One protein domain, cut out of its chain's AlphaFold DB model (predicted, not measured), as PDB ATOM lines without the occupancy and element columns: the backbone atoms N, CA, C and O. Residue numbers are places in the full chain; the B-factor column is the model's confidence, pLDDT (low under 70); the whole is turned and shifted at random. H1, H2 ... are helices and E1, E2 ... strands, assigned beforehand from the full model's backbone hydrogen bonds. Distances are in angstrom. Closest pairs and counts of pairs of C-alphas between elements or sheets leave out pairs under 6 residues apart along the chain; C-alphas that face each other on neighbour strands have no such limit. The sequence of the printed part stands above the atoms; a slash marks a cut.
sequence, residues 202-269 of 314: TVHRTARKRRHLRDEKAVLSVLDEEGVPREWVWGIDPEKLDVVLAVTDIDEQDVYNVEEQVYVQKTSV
ATOM      1  N   THR A 202     156.759 113.275  77.072       95.12
ATOM      2  CA  THR A 202     157.083 114.480  77.843       95.12
ATOM      3  C   THR A 202     156.721 114.275  79.303       95.12
ATOM      4  O   THR A 202     155.725 113.617  79.632       95.12
ATOM      5  N   VAL A 203     157.541 114.840  80.182       96.00
ATOM      6  CA  VAL A 203     157.306 114.864  81.621       96.00
ATOM      7  C   VAL A 203     157.315 116.291  82.152       96.00
ATOM      8  O   VAL A 203     158.032 117.139  81.632       96.00
ATOM      9  N   HIS A 204     156.553 116.522  83.212       92.25
ATOM     10  CA  HIS A 204     156.399 117.797  83.895       92.25
ATOM     11  C   HIS A 204     156.725 117.639  85.377       92.25
ATOM     12  O   HIS A 204     156.350 116.635  85.992       92.25
ATOM     13  N   ARG A 205     157.394 118.625  85.975       91.94
ATOM     14  CA  ARG A 205     157.551 118.678  87.432       91.94
ATOM     15  C   ARG A 205     156.305 119.282  88.052       91.94
ATOM     16  O   ARG A 205     155.968 120.420  87.768       91.94
ATOM     17  N   THR A 206     155.679 118.545  88.955       87.50
ATOM     18  CA  THR A 206     154.482 118.980  89.673       87.50
ATOM     19  C   THR A 206     154.659 118.767  91.173       87.50
ATOM     20  O   THR A 206     155.558 118.047  91.616       87.50
ATOM     21  N   ALA A 207     153.827 119.427  91.968       84.88
ATOM     22  CA  ALA A 207     153.809 119.299  93.413       84.88
ATOM     23  C   ALA A 207     152.391 118.969  93.876       84.88
ATOM     24  O   ALA A 207     151.413 119.592  93.459       84.88
ATOM     25  N   ARG A 208     152.277 117.985  94.763       82.75
ATOM     26  CA  ARG A 208     151.039 117.665  95.466       82.75
ATOM     27  C   ARG A 208     151.214 118.015  96.928       82.75
ATOM     28  O   ARG A 208     152.161 117.567  97.562       82.75
ATOM     29  N   LYS A 209     150.258 118.759  97.475       81.00
ATOM     30  CA  LYS A 209     150.164 118.989  98.917       81.00
ATOM     31  C   LYS A 209     149.212 117.969  99.525       81.00
ATOM     32  O   LYS A 209     148.083 117.823  99.054       81.00
ATOM     33  N   ARG A 210     149.671 117.244 100.541       77.50
ATOM     34  CA  ARG A 210     148.835 116.414 101.411       77.50
ATOM     35  C   ARG A 210     148.763 117.095 102.770       77.50
ATOM     36  O   ARG A 210     149.794 117.409 103.355       77.50
ATOM     37  N   ARG A 211     147.546 117.336 103.253       81.06
ATOM     38  CA  ARG A 211     147.308 117.764 104.634       81.06
ATOM     39  C   ARG A 211     147.022 116.527 105.473       81.06
ATOM     40  O   ARG A 211     146.183 115.715 105.086       81.06
ATOM     41  N   HIS A 212     147.718 116.383 106.586       76.25
ATOM     42  CA  HIS A 212     147.416 115.382 107.594       76.25
ATOM     43  C   HIS A 212     147.155 116.083 108.919       76.25
ATOM     44  O   HIS A 212     147.795 117.082 109.252       76.25
ATOM     45  N   LEU A 213     146.149 115.603 109.637       79.94
ATOM     46  CA  LEU A 213     145.787 116.149 110.932       79.94
ATOM     47  C   LEU A 213     146.958 115.953 111.905       79.94
ATOM     48  O   LEU A 213     147.582 114.890 111.916       79.94
ATOM     49  N   ARG A 214     147.265 116.969 112.713       79.69
ATOM     50  CA  ARG A 214     148.209 116.815 113.824       79.69
ATOM     51  C   ARG A 214     147.642 115.889 114.897       79.69
ATOM     52  O   ARG A 214     146.441 115.635 114.944       79.69
ATOM     53  N   ASP A 215     148.509 115.413 115.786       78.50
ATOM     54  CA  ASP A 215     148.091 114.588 116.917       78.50
ATOM     55  C   ASP A 215     146.924 115.229 117.677       78.50
ATOM     56  O   ASP A 215     146.921 116.433 117.942       78.50
ATOM     57  N   GLU A 216     145.961 114.403 118.090       75.69
ATOM     58  CA  GLU A 216     144.718 114.839 118.739       75.69
ATOM     59  C   GLU A 216     144.967 115.828 119.882       75.69
ATOM     60  O   GLU A 216     144.307 116.860 119.992       75.69
ATOM     61  N   LYS A 217     145.983 115.568 120.706       78.50
ATOM     62  CA  LYS A 217     146.344 116.445 121.822       78.50
ATOM     63  C   LYS A 217     146.836 117.825 121.367       78.50
ATOM     64  O   LYS A 217     146.558 118.807 122.049       78.50
ATOM     65  N   ALA A 218     147.577 117.899 120.263       80.19
ATOM     66  CA  ALA A 218     148.062 119.160 119.710       80.19
ATOM     67  C   ALA A 218     146.897 119.972 119.131       80.19
ATOM     68  O   ALA A 218     146.750 121.144 119.462       80.19
ATOM     69  N   VAL A 219     146.021 119.317 118.363       78.50
ATOM     70  CA  VAL A 219     144.807 119.926 117.801       78.50
ATOM     71  C   VAL A 219     143.896 120.470 118.903       78.50
ATOM     72  O   VAL A 219     143.487 121.625 118.851       78.50
ATOM     73  N   LEU A 220     143.618 119.671 119.937       78.19
ATOM     74  CA  LEU A 220     142.774 120.093 121.057       78.19
ATOM     75  C   LEU A 220     143.387 121.254 121.853       78.19
ATOM     76  O   LEU A 220     142.648 122.127 122.292       78.19
ATOM     77  N   SER A 221     144.717 121.299 122.003       82.31
ATOM     78  CA  SER A 221     145.402 122.420 122.667       82.31
ATOM     79  C   SER A 221     145.179 123.738 121.928       82.31
ATOM     80  O   SER A 221     144.872 124.742 122.560       82.31
ATOM     81  N   VAL A 222     145.288 123.726 120.595       81.56
ATOM     82  CA  VAL A 222     145.064 124.912 119.750       81.56
ATOM     83  C   VAL A 222     143.603 125.365 119.824       81.56
ATOM     84  O   VAL A 222     143.326 126.553 119.974       81.56
ATOM     85  N   LEU A 223     142.657 124.420 119.790       77.06
ATOM     86  CA  LEU A 223     141.227 124.719 119.936       77.06
ATOM     87  C   LEU A 223     140.902 125.342 121.306       77.06
ATOM     88  O   LEU A 223     140.131 126.300 121.371       77.06
ATOM     89  N   ASP A 224     141.493 124.827 122.387       80.62
ATOM     90  CA  ASP A 224     141.292 125.344 123.745       80.62
ATOM     91  C   ASP A 224     141.908 126.747 123.932       80.62
ATOM     92  O   ASP A 224     141.307 127.592 124.602       80.62
ATOM     93  N   GLU A 225     143.080 127.013 123.341       82.75
ATOM     94  CA  GLU A 225     143.749 128.325 123.381       82.75
ATOM     95  C   GLU A 225     142.912 129.425 122.714       82.75
ATOM     96  O   GLU A 225     142.784 130.520 123.267       82.75
ATOM     97  N   GLU A 226     142.251 129.105 121.601       78.44
ATOM     98  CA  GLU A 226     141.353 130.015 120.875       78.44
ATOM     99  C   GLU A 226     139.903 129.990 121.400       78.44
ATOM    100  O   GLU A 226     138.996 130.615 120.844       78.44
ATOM    101  N   GLY A 227     139.657 129.293 122.515       74.12
ATOM    102  CA  GLY A 227     138.358 129.264 123.186       74.12
ATOM    103  C   GLY A 227     137.259 128.544 122.399       74.12
ATOM    104  O   GLY A 227     136.073 128.783 122.650       74.12
ATOM    105  N   VAL A 228     137.628 127.664 121.465       70.25
ATOM    106  CA  VAL A 228     136.687 126.847 120.697       70.25
ATOM    107  C   VAL A 228     136.153 125.726 121.593       70.25
ATOM    108  O   VAL A 228     136.924 124.919 122.110       70.25
ATOM    109  N   PRO A 229     134.826 125.616 121.790       64.06
ATOM    110  CA  PRO A 229     134.277 124.560 122.623       64.06
ATOM    111  C   PRO A 229     134.599 123.180 122.039       64.06
ATOM    112  O   PRO A 229     134.132 122.830 120.958       64.06
ATOM    113  N   ARG A 230     135.303 122.344 122.810       61.78
ATOM    114  CA  ARG A 230     135.559 120.916 122.516       61.78
ATOM    115  C   ARG A 230     134.325 120.115 122.083       61.78
ATOM    116  O   ARG A 230     134.437 119.077 121.444       61.78
ATOM    117  N   GLU A 231     133.128 120.592 122.425       59.66
ATOM    118  CA  GLU A 231     131.872 119.973 122.008       59.66
ATOM    119  C   GLU A 231     131.544 120.139 120.512       59.66
ATOM    120  O   GLU A 231     130.640 119.476 120.010       59.66
ATOM    121  N   TRP A 232     132.289 120.979 119.792       54.59
ATOM    122  CA  TRP A 232     132.124 121.214 118.355       54.59
ATOM    123  C   TRP A 232     132.902 120.195 117.511       54.59
ATOM    124  O   TRP A 232     132.594 120.007 116.336       54.59
ATOM    125  N   VAL A 233     133.854 119.485 118.124       54.44
ATOM    126  CA  VAL A 233     134.751 118.520 117.474       54.44
ATOM    127  C   VAL A 233     134.709 117.190 118.243       54.44
ATOM    128  O   VAL A 233     135.691 116.741 118.824       54.44
ATOM    129  N   TRP A 234     133.531 116.556 118.325       48.88
ATOM    130  CA  TRP A 234     133.425 115.194 118.876       48.88
ATOM    131  C   TRP A 234     133.904 114.173 117.844       48.88
ATOM    132  O   TRP A 234     133.216 113.949 116.840       48.88
ATOM    133  N   GLY A 235     135.062 113.565 118.131       52.38
ATOM    134  CA  GLY A 235     135.866 112.810 117.170       52.38
ATOM    135  C   GLY A 235     136.490 113.793 116.188       52.38
ATOM    136  O   GLY A 235     135.749 114.509 115.515       52.38
ATOM    137  N   ILE A 236     137.822 113.897 116.148       58.03
ATOM    138  CA  ILE A 236     138.502 114.855 115.267       58.03
ATOM    139  C   ILE A 236     138.367 114.387 113.821       58.03
ATOM    140  O   ILE A 236     139.217 113.710 113.256       58.03
ATOM    141  N   ASP A 237     137.218 114.728 113.267       63.81
ATOM    142  CA  ASP A 237     136.839 114.547 111.889       63.81
ATOM    143  C   ASP A 237     137.411 115.730 111.094       63.81
ATOM    144  O   ASP A 237     137.037 116.880 111.379       63.81
ATOM    145  N   PRO A 238     138.311 115.484 110.124       62.78
ATOM    146  CA  PRO A 238     138.900 116.531 109.299       62.78
ATOM    147  C   PRO A 238     137.852 117.448 108.657       62.78
ATOM    148  O   PRO A 238     138.067 118.654 108.584       62.78
ATOM    149  N   GLU A 239     136.692 116.916 108.262       62.97
ATOM    150  CA  GLU A 239     135.649 117.704 107.598       62.97
ATOM    151  C   GLU A 239     134.971 118.693 108.557       62.97
ATOM    152  O   GLU A 239     134.629 119.812 108.173       62.97
ATOM    153  N   LYS A 240     134.798 118.323 109.834       63.56
ATOM    154  CA  LYS A 240     134.248 119.234 110.856       63.56
ATOM    155  C   LYS A 240     135.259 120.291 111.267       63.56
ATOM    156  O   LYS A 240     134.879 121.419 111.573       63.56
ATOM    157  N   LEU A 241     136.534 119.925 111.285       65.69
ATOM    158  CA  LEU A 241     137.609 120.826 111.657       65.69
ATOM    159  C   LEU A 241     137.837 121.898 110.592       65.69
ATOM    160  O   LEU A 241     137.963 123.065 110.947       65.69
ATOM    161  N   ASP A 242     137.739 121.548 109.308       64.06
ATOM    162  CA  ASP A 242     137.724 122.519 108.207       64.06
ATOM    163  C   ASP A 242     136.596 123.562 108.376       64.06
ATOM    164  O   ASP A 242     136.793 124.752 108.121       64.06
ATOM    165  N   VAL A 243     135.417 123.154 108.871       61.94
ATOM    166  CA  VAL A 243     134.306 124.079 109.172       61.94
ATOM    167  C   VAL A 243     134.640 125.009 110.342       61.94
ATOM    168  O   VAL A 243     134.288 126.186 110.291       61.94
ATOM    169  N   VAL A 244     135.322 124.511 111.379       62.88
ATOM    170  CA  VAL A 244     135.779 125.317 112.524       62.88
ATOM    171  C   VAL A 244     136.840 126.325 112.084       62.88
ATOM    172  O   VAL A 244     136.713 127.506 112.399       62.88
ATOM    173  N   LEU A 245     137.836 125.900 111.302       65.75
ATOM    174  CA  LEU A 245     138.872 126.783 110.754       65.75
ATOM    175  C   LEU A 245     138.272 127.891 109.877       65.75
ATOM    176  O   LEU A 245     138.712 129.030 109.928       65.75
ATOM    177  N   ALA A 246     137.217 127.597 109.114       64.50
ATOM    178  CA  ALA A 246     136.561 128.594 108.267       64.50
ATOM    179  C   ALA A 246     135.826 129.708 109.046       64.50
ATOM    180  O   ALA A 246     135.501 130.743 108.458       64.50
ATOM    181  N   VAL A 247     135.512 129.497 110.331       65.50
ATOM    182  CA  VAL A 247     134.741 130.439 111.171       65.50
ATOM    183  C   VAL A 247     135.512 130.946 112.393       65.50
ATOM    184  O   VAL A 247     134.952 131.703 113.188       65.50
ATOM    185  N   THR A 248     136.771 130.538 112.545       68.62
ATOM    186  CA  THR A 248     137.684 130.941 113.623       68.62
ATOM    187  C   THR A 248     138.958 131.538 113.025       68.62
ATOM    188  O   THR A 248     139.199 131.408 111.831       68.62
ATOM    189  N   ASP A 249     139.769 132.204 113.848       74.38
ATOM    190  CA  ASP A 249     141.061 132.769 113.426       74.38
ATOM    191  C   ASP A 249     142.228 131.776 113.625       74.38
ATOM    192  O   ASP A 249     143.393 132.172 113.635       74.38
ATOM    193  N   ILE A 250     141.923 130.483 113.788       75.12
ATOM    194  CA  ILE A 250     142.928 129.425 113.929       75.12
ATOM    195  C   ILE A 250     143.630 129.220 112.587       75.12
ATOM    196  O   ILE A 250     142.976 128.998 111.564       75.12
ATOM    197  N   ASP A 251     144.964 129.241 112.590       77.69
ATOM    198  CA  ASP A 251     145.736 128.946 111.390       77.69
ATOM    199  C   ASP A 251     145.661 127.447 111.062       77.69
ATOM    200  O   ASP A 251     145.813 126.577 111.925       77.69
ATOM    201  N   GLU A 252     145.461 127.124 109.784       77.31
ATOM    202  CA  GLU A 252     145.438 125.741 109.306       77.31
ATOM    203  C   GLU A 252     146.738 125.006 109.677       77.31
ATOM    204  O   GLU A 252     146.703 123.815 109.980       77.31
ATOM    205  N   GLN A 253     147.876 125.709 109.711       81.56
ATOM    206  CA  GLN A 253     149.180 125.127 110.043       81.56
ATOM    207  C   GLN A 253     149.336 124.738 111.515       81.56
ATOM    208  O   GLN A 253     150.243 123.971 111.849       81.56
ATOM    209  N   ASP A 254     148.477 125.242 112.398       82.25
ATOM    210  CA  ASP A 254     148.497 124.874 113.812       82.25
ATOM    211  C   ASP A 254     147.803 123.529 114.055       82.25
ATOM    212  O   ASP A 254     148.097 122.841 115.035       82.25
ATOM    213  N   VAL A 255     146.961 123.112 113.108       79.44
ATOM    214  CA  VAL A 255     146.048 121.971 113.229       79.44
ATOM    215  C   VAL A 255     146.356 120.862 112.220       79.44
ATOM    216  O   VAL A 255     146.237 119.677 112.536       79.44
ATOM    217  N   TYR A 256     146.816 121.229 111.027       82.06
ATOM    218  CA  TYR A 256     147.279 120.315 109.992       82.06
ATOM    219  C   TYR A 256     148.781 120.465 109.767       82.06
ATOM    220  O   TYR A 256     149.340 121.558 109.707       82.06
ATOM    221  N   ASN A 257     149.438 119.337 109.552       78.88
ATOM    222  CA  ASN A 257     150.735 119.295 108.904       78.88
ATOM    223  C   ASN A 257     150.514 119.180 107.394       78.88
ATOM    224  O   ASN A 257     149.845 118.263 106.911       78.88
ATOM    225  N   VAL A 258     151.076 120.119 106.638       76.88
ATOM    226  CA  VAL A 258     151.002 120.113 105.176       76.88
ATOM    227  C   VAL A 258     152.343 119.657 104.625       76.88
ATOM    228  O   VAL A 258     153.340 120.368 104.725       76.88
ATOM    229  N   GLU A 259     152.356 118.477 104.022       74.00
ATOM    230  CA  GLU A 259     153.511 117.945 103.310       74.00
ATOM    231  C   GLU A 259     153.371 118.229 101.819       74.00
ATOM    232  O   GLU A 259     152.350 117.928 101.197       74.00
ATOM    233  N   GLU A 260     154.407 118.822 101.236       78.38
ATOM    234  CA  GLU A 260     154.511 119.015  99.797       78.38
ATOM    235  C   GLU A 260     155.399 117.925  99.205       78.38
ATOM    236  O   GLU A 260     156.600 117.867  99.462       78.38
ATOM    237  N   GLN A 261     154.802 117.066  98.384       82.38
ATOM    238  CA  GLN A 261     155.513 116.061  97.618       82.38
ATOM    239  C   GLN A 261     155.685 116.554  96.184       82.38
ATOM    240  O   GLN A 261     154.714 116.713  95.441       82.38
ATOM    241  N   VAL A 262     156.933 116.772  95.784       86.50
ATOM    242  CA  VAL A 262     157.289 117.065  94.394       86.50
ATOM    243  C   VAL A 262     157.462 115.748  93.649       86.50
ATOM    244  O   VAL A 262     158.120 114.840  94.145       86.50
ATOM    245  N   TYR A 263     156.881 115.638  92.459       88.19
ATOM    246  CA  TYR A 263     156.987 114.441  91.638       88.19
ATOM    247  C   TYR A 263     157.002 114.774  90.147       88.19
ATOM    248  O   TYR A 263     156.634 115.867  89.708       88.19
ATOM    249  N   VAL A 264     157.442 113.800  89.356       92.56
ATOM    250  CA  VAL A 264     157.440 113.882  87.897       92.56
ATOM    251  C   VAL A 264     156.150 113.273  87.360       92.56
ATOM    252  O   VAL A 264     155.838 112.108  87.615       92.56
ATOM    253  N   GLN A 265     155.405 114.053  86.585       92.69
ATOM    254  CA  GLN A 265     154.181 113.632  85.921       92.69
ATOM    255  C   GLN A 265     154.421 113.463  84.423       92.69
ATOM    256  O   GLN A 265     154.867 114.381  83.749       92.69
ATOM    257  N   LYS A 266     154.068 112.300  83.875       94.44
ATOM    258  CA  LYS A 266     154.014 112.095  82.423       94.44
ATOM    259  C   LYS A 266     152.839 112.882  81.837       94.44
ATOM    260  O   LYS A 266     151.702 112.647  82.245       94.44
ATOM    261  N   THR A 267     153.101 113.770  80.882       94.88
ATOM    262  CA  THR A 267     152.090 114.651  80.269       94.88
ATOM    263  C   THR A 267     151.765 114.283  78.826       94.88
ATOM    264  O   THR A 267     150.617 114.425  78.412       94.88
ATOM    265  N   SER A 268     152.730 113.752  78.072       94.81
ATOM    266  CA  SER A 268     152.507 113.251  76.710       94.81
ATOM    267  C   SER A 268     153.213 111.921  76.469       94.81
ATOM    268  O   SER A 268     154.138 111.542  77.195       94.81
ATOM    269  N   VAL A 269     152.770 111.206  75.436       95.94
ATOM    270  CA  VAL A 269     153.371 109.952  74.986       95.94
ATOM    271  C   VAL A 269     153.499 109.969  73.468       95.94
ATOM    272  O   VAL A 269     152.512 110.196  72.771       95.94
TER     273      VAL A 269
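AT A GLANCE: This is residues 202 to 269 of the 314 residues of an uncharacterized protein of Halopelagius longus (UniProt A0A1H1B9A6). A long, narrow ribbon of two antiparallel strands, E1 and E2, sticks out like a handle from a small, loose head, where three helices, H1, H2 and H3, and a long link gather at one end of the ribbon. In the head, H1 and H2 stand apart from each other, while the short H3 packs on H1 and leads directly into E2. The printed part has 68 residues, with three named helices and two named strands in the order E1, H1, H2, H3, E2, and its class is mixed, helices and strands. It is only just loose, close to extended, with a radius of gyration of the C-alphas of 16.3 A, and its C-alphas span 53 by 21 by 17 A, the ribbon making most of the length.

HOW THE PARTS SIT: The sheet has the order E1 - E2, with E1 at residues 202 to 213 and E2 at residues 256 to 269. The two strands are antiparallel, at 159 degrees between their directions. The C-alphas of 203 and 266 face each other at 4.4 A, and those of 213 and 256 at 4.5 A. N 204 and O 265 are within hydrogen-bond range at 2.8 A, as are N 257 and O 212 at 2.8 A. H3, residues 252 to 255, comes near E1 with the C-alphas of Val 255 and Leu 213, their closest, 6.3 A apart. H1, residues 216 to 225, touches H3, the closest C-alphas being those of Val 219 and Val 255, 5.2 A apart. H1 and E2 are only just apart, at 8.2 A. H2, residues 238 to 245, is close to H3 but not clearly touching, the closest C-alphas being those of Leu 245 and Glu 252, 6.8 A apart. H1 and H2 are apart, and so are H2 and E2. Every O i to N i+4 pair is within hydrogen-bond range in H1 and 3 of 4 are in H2, while H3 is too short for such a pair.

IN THESE COORDINATES: E1 begins at C-alpha 202, (157.083, 114.480, 77.843), and measures 35.0 A from first to last C-alpha. E2 measures 37.0 A and ends at C-alpha 269, (153.371, 109.952, 74.986). H1 begins at C-alpha 216, (144.718, 114.839, 118.739), and measures 14.3 A. H2 measures 10.4 A and H3 5.5 A.

THE WHOLE: The two C-alphas farthest apart are those of Gly 227 and Val 269, 54.1 A, whereas those of Thr 202 and Val 269, the first and last printed, are 6.5 A apart. The printed part has no cut. The link from H1 to H2, residues 226 to 237, is long. The mean pLDDT of the printed part is 76.3, and residues 229 to 248 are under 70.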